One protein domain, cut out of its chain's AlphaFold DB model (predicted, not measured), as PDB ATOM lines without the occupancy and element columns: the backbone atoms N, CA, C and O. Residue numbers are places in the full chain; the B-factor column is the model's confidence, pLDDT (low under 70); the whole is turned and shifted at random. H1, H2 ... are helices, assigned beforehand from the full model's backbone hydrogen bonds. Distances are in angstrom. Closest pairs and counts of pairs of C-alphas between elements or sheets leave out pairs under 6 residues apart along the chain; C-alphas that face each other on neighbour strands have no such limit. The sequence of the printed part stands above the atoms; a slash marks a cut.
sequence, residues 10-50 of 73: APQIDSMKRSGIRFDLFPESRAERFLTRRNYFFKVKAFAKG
ATOM      1  N   ALA A  10     196.218 153.231 248.437       79.69
ATOM      2  CA  ALA A  10     196.164 153.512 249.872       79.69
ATOM      3  C   ALA A  10     195.936 152.248 250.744       79.69
ATOM      4  O   ALA A  10     196.797 151.928 251.563       79.69
ATOM      5  N   PRO A  11     194.883 151.425 250.529       83.38
ATOM      6  CA  PRO A  11     194.737 150.126 251.197       83.38
ATOM      7  C   PRO A  11     195.947 149.185 251.096       83.38
ATOM      8  O   PRO A  11     196.179 148.367 251.991       83.38
ATOM      9  N   GLN A  12     196.705 149.259 249.996       83.31
ATOM     10  CA  GLN A  12     197.900 148.439 249.804       83.31
ATOM     11  C   GLN A  12     199.055 148.921 250.685       83.31
ATOM     12  O   GLN A  12     199.676 148.092 251.353       83.31
ATOM     13  N   ILE A  13     199.291 150.235 250.744       86.50
ATOM     14  CA  ILE A  13     200.276 150.847 251.646       86.50
ATOM     15  C   ILE A  13     199.947 150.507 253.098       86.50
ATOM     16  O   ILE A  13     200.802 149.997 253.820       86.50
ATOM     17  N   ASP A  14     198.688 150.650 253.497       87.25
ATOM     18  CA  ASP A  14     198.221 150.294 254.837       87.25
ATOM     19  C   ASP A  14     198.488 148.827 255.197       87.25
ATOM     20  O   ASP A  14     198.928 148.506 256.303       87.25
ATOM     21  N   SER A  15     198.248 147.904 254.261       85.25
ATOM     22  CA  SER A  15     198.552 146.483 254.462       85.25
ATOM     23  C   SER A  15     200.053 146.234 254.632       85.25
ATOM     24  O   SER A  15     200.456 145.390 255.440       85.25
ATOM     25  N   MET A  16     200.886 146.959 253.884       86.00
ATOM     26  CA  MET A  16     202.342 146.870 253.967       86.00
ATOM     27  C   MET A  16     202.851 147.407 255.308       86.00
ATOM     28  O   MET A  16     203.614 146.705 255.972       86.00
ATOM     29  N   LYS A  17     202.326 148.546 255.771       88.44
ATOM     30  CA  LYS A  17     202.634 149.130 257.088       88.44
ATOM     31  C   LYS A  17     202.242 148.201 258.230       88.44
ATOM     32  O   LYS A  17     203.069 147.893 259.081       88.44
ATOM     33  N   ARG A  18     201.023 147.646 258.201       86.81
ATOM     34  CA  ARG A  18     200.582 146.631 259.179       86.81
ATOM     35  C   ARG A  18     201.443 145.364 259.164       86.81
ATOM     36  O   ARG A  18     201.501 144.663 260.165       86.81
ATOM     37  N   SER A  19     202.107 145.067 258.044       83.31
ATOM     38  CA  SER A  19     203.051 143.944 257.942       83.31
ATOM     39  C   SER A  19     204.460 144.287 258.455       83.31
ATOM     40  O   SER A  19     205.321 143.411 258.438       83.31
ATOM     41  N   GLY A  20     204.728 145.530 258.866       84.44
ATOM     42  CA  GLY A  20     206.049 145.992 259.307       84.44
ATOM     43  C   GLY A  20     206.959 146.529 258.200       84.44
ATOM     44  O   GLY A  20     208.145 146.717 258.439       84.44
ATOM     45  N   ILE A  21     206.441 146.755 256.988       87.81
ATOM     46  CA  ILE A  21     207.225 147.371 255.909       87.81
ATOM     47  C   ILE A  21     207.279 148.879 256.146       87.81
ATOM     48  O   ILE A  21     206.231 149.523 256.259       87.81
ATOM     49  N   ARG A  22     208.494 149.425 256.195       90.06
ATOM     50  CA  ARG A  22     208.745 150.868 256.289       90.06
ATOM     51  C   ARG A  22     208.790 151.525 254.911       90.06
ATOM     52  O   ARG A  22     208.854 150.841 253.891       90.06
ATOM     53  N   PHE A  23     208.726 152.850 254.906       89.31
ATOM     54  CA  PHE A  23     208.764 153.691 253.709       89.31
ATOM     55  C   PHE A  23     209.770 154.839 253.897       89.31
ATOM     56  O   PHE A  23     209.556 155.946 253.401       89.31
ATOM     57  N   ASP A  24     210.856 154.584 254.636       87.31
ATOM     58  CA  ASP A  24     211.839 155.612 254.988       87.31
ATOM     59  C   ASP A  24     212.712 155.952 253.765       87.31
ATOM     60  O   ASP A  24     213.116 157.099 253.579       87.31
ATOM     61  N   LEU A  25     212.962 154.971 252.884       85.56
ATOM     62  CA  LEU A  25     213.759 155.146 251.661       85.56
ATOM     63  C   LEU A  25     212.935 155.629 250.463       85.56
ATOM     64  O   LEU A  25     213.472 156.238 249.531       85.56
ATOM     65  N   PHE A  26     211.633 155.349 250.456       85.62
ATOM     66  CA  PHE A  26     210.750 155.700 249.353       85.62
ATOM     67  C   PHE A  26     209.378 156.154 249.873       85.62
ATOM     68  O   PHE A  26     208.600 155.320 250.336       85.62
ATOM     69  N   PRO A  27     209.046 157.456 249.757       88.19
ATOM     70  CA  PRO A  27     207.851 158.028 250.369       88.19
ATOM     71  C   PRO A  27     206.551 157.339 249.957       88.19
ATOM     72  O   PRO A  27     206.365 156.998 248.784       88.19
ATOM     73  N   GLU A  28     205.607 157.252 250.898       87.44
ATOM     74  CA  GLU A  28     204.291 156.622 250.714       87.44
ATOM     75  C   GLU A  28     203.579 157.123 249.446       87.44
ATOM     76  O   GLU A  28     203.166 156.325 248.612       87.44
ATOM     77  N   SER A  29     203.546 158.439 249.211       84.12
ATOM     78  CA  SER A  29     202.904 159.038 248.029       84.12
ATOM     79  C   SER A  29     203.526 158.598 246.694       84.12
ATOM     80  O   SER A  29     202.837 158.460 245.677       84.12
ATOM     81  N   ARG A  30     204.839 158.333 246.670       83.19
ATOM     82  CA  ARG A  30     205.516 157.770 245.494       83.19
ATOM     83  C   ARG A  30     205.250 156.272 245.377       83.19
ATOM     84  O   ARG A  30     205.038 155.798 244.259       83.19
ATOM     85  N   ALA A  31     205.228 155.547 246.496       84.69
ATOM     86  CA  ALA A  31     204.895 154.125 246.540       84.69
ATOM     87  C   ALA A  31     203.464 153.869 246.051       84.69
ATOM     88  O   ALA A  31     203.246 152.969 245.242       84.69
ATOM     89  N   GLU A  32     202.504 154.712 246.428       83.19
ATOM     90  CA  GLU A  32     201.123 154.622 245.959       83.19
ATOM     91  C   GLU A  32     201.036 154.742 244.439       83.19
ATOM     92  O   GLU A  32     200.433 153.907 243.753       83.19
ATOM     93  N   ARG A  33     201.699 155.760 243.881       79.44
ATOM     94  CA  ARG A  33     201.739 155.986 242.435       79.44
ATOM     95  C   ARG A  33     202.410 154.825 241.698       79.44
ATOM     96  O   ARG A  33     202.001 154.489 240.587       79.44
ATOM     97  N   PHE A  34     203.418 154.206 242.312       78.44
ATOM     98  CA  PHE A  34     204.097 153.027 241.779       78.44
ATOM     99  C   PHE A  34     203.182 151.792 241.773       78.44
ATOM    100  O   PHE A  34     203.019 151.142 240.738       78.44
ATOM    101  N   LEU A  35     202.515 151.514 242.894       77.56
ATOM    102  CA  LEU A  35     201.593 150.387 243.058       77.56
ATOM    103  C   LEU A  35     200.328 150.515 242.195       77.56
ATOM    104  O   LEU A  35     199.776 149.514 241.745       77.56
ATOM    105  N   THR A  36     199.903 151.744 241.886       71.06
ATOM    106  CA  THR A  36     198.757 152.006 240.996       71.06
ATOM    107  C   THR A  36     199.039 151.598 239.545       71.06
ATOM    108  O   THR A  36     198.128 151.199 238.818       71.06
ATOM    109  N   ARG A  37     200.297 151.700 239.093       63.56
ATOM    110  CA  ARG A  37     200.652 151.558 237.670       63.56
ATOM    111  C   ARG A  37     200.812 150.111 237.203       63.56
ATOM    112  O   ARG A  37     200.769 149.870 236.000       63.56
ATOM    113  N   ARG A  38     200.985 149.140 238.102       57.75
ATOM    114  CA  ARG A  38     201.152 147.717 237.755       57.75
ATOM    115  C   ARG A  38     200.886 146.843 238.974       57.75
ATOM    116  O   ARG A  38     201.010 147.299 240.100       57.75
ATOM    117  N   ASN A  39     200.595 145.565 238.735       64.00
ATOM    118  CA  ASN A  39     200.292 144.519 239.724       64.00
ATOM    119  C   ASN A  39     201.492 144.152 240.648       64.00
ATOM    120  O   ASN A  39     201.742 142.983 240.940       64.00
ATOM    121  N   TYR A  40     202.296 145.141 241.054       72.44
ATOM    122  CA  TYR A  40     203.531 145.004 241.823       72.44
ATOM    123  C   TYR A  40     203.284 144.647 243.282       72.44
ATOM    124  O   TYR A  40     204.170 144.064 243.896       72.44
ATOM    125  N   PHE A  41     202.086 144.897 243.812       71.81
ATOM    126  CA  PHE A  41     201.739 144.513 245.179       71.81
ATOM    127  C   PHE A  41     202.031 143.030 245.461       71.81
ATOM    128  O   PHE A  41     202.693 142.699 246.444       71.81
ATOM    129  N   PHE A  42     201.634 142.125 244.557       74.75
ATOM    130  CA  PHE A  42     201.901 140.692 244.720       74.75
ATOM    131  C   PHE A  42     203.391 140.352 244.637       74.75
ATOM    132  O   PHE A  42     203.859 139.496 245.385       74.75
ATOM    133  N   LYS A  43     204.147 141.040 243.773       79.88
ATOM    134  CA  LYS A  43     205.600 140.850 243.647       79.88
ATOM    135  C   LYS A  43     206.325 141.289 244.919       79.88
ATOM    136  O   LYS A  43     207.155 140.548 245.431       79.88
ATOM    137  N   VAL A  44     205.947 142.444 245.463       79.44
ATOM    138  CA  VAL A  44     206.496 142.979 246.715       79.44
ATOM    139  C   VAL A  44     206.175 142.045 247.879       79.44
ATOM    140  O   VAL A  44     207.059 141.703 248.656       79.44
ATOM    141  N   LYS A  45     204.935 141.544 247.973       78.94
ATOM    142  CA  LYS A  45     204.558 140.578 249.015       78.94
ATOM    143  C   LYS A  45     205.285 139.240 248.874       78.94
ATOM    144  O   LYS A  45     205.612 138.650 249.899       78.94
ATOM    145  N   ALA A  46     205.517 138.754 247.654       81.75
ATOM    146  CA  ALA A  46     206.282 137.531 247.415       81.75
ATOM    147  C   ALA A  46     207.746 137.695 247.838       81.75
ATOM    148  O   ALA A  46     208.260 136.836 248.545       81.75
ATOM    149  N   PHE A  47     208.371 138.821 247.487       83.44
ATOM    150  CA  PHE A  47     209.737 139.146 247.898       83.44
ATOM    151  C   PHE A  47     209.863 139.277 249.419       83.44
ATOM    152  O   PHE A  47     210.732 138.667 250.033       83.44
ATOM    153  N   ALA A  48     208.926 139.990 250.047       83.88
ATOM    154  CA  ALA A  48     208.935 140.210 251.485       83.88
ATOM    155  C   ALA A  48     208.879 138.897 252.291       83.88
ATOM    156  O   ALA A  48     209.442 138.835 253.374       83.88
ATOM    157  N   LYS A  49     208.278 137.813 251.770       81.62
ATOM    158  CA  LYS A  49     208.250 136.501 252.453       81.62
ATOM    159  C   LYS A  49     209.636 135.896 252.718       81.62
ATOM    160  O   LYS A  49     209.708 134.998 253.547       81.62
ATOM    161  N   GLY A  50     210.686 136.347 252.029       80.94
ATOM    162  CA  GLY A  50     212.061 135.906 252.278       80.94
ATOM    163  C   GLY A  50     212.729 136.564 253.489       80.94
ATOM    164  O   GLY A  50     213.845 136.190 253.821       80.94
TER     165      GLY A  50
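This is residues 10 to 50 of the 73 residues of an uncharacterized protein of Gordonibacter urolithinfaciens (UniProt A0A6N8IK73). Two short helices, H1 and H3, run nearly parallel and the same way with a gap between them, and H2 stands steeply tilted to both by their first residues, in a loosely joined three-helix frame. From the far end of H1, residues 19 to 27 loop back to the beginning of H2, while H2 and H3 make a corner through a tight link. The printed part has 41 residues with three named helices, H1, H2 and H3 in that order, and no named strand; its class is all helix. The whole is compact, with a radius of gyration of the C-alphas of 9.6 A, and its C-alphas span 24 by 21 by 18 A.

H1, residues 10 to 18, touches H2, residues 28 to 37; their closest C-alphas, of Ala 10 and Glu 32, are 6.4 A apart. They run opposite ways at a steep tilt of 58 degrees. H3, residues 40 to 48, is close to H1 but not clearly touching it, the closest C-alphas being those of Gln 12 and Phe 41 at 7.2 A. These two run the same way at a shallow tilt of 7 degrees. H2 and H3 are also close but not clearly touching, with the closest C-alphas, of Leu 35 and Phe 41, 6.2 A apart; they run opposite ways at a steep tilt of 63 degrees. In H1 and H3 every O i to N i+4 pair is within hydrogen-bond range, and in H2 5 of 6 are.

H1 begins at C-alpha 10, (196.164, 153.512, 249.872), and is 12.4 A long from first to last C-alpha. H2 begins at C-alpha 28, (204.291, 156.622, 250.714), and is 14.5 A long. H3 is 12.1 A long and ends at C-alpha 48, (208.935, 140.210, 251.485).

The two C-alphas farthest apart, those of Ser 29 and Gly 50, are 25.2 A apart. The printed part has no cut; the link from H1 to H2 is short, with 9 residues, and that from H2 to H3 is tight, with 2. The mean pLDDT of the printed part is 81.3, and residues 37 to 39, of which 37 belongs to H2, are under 70.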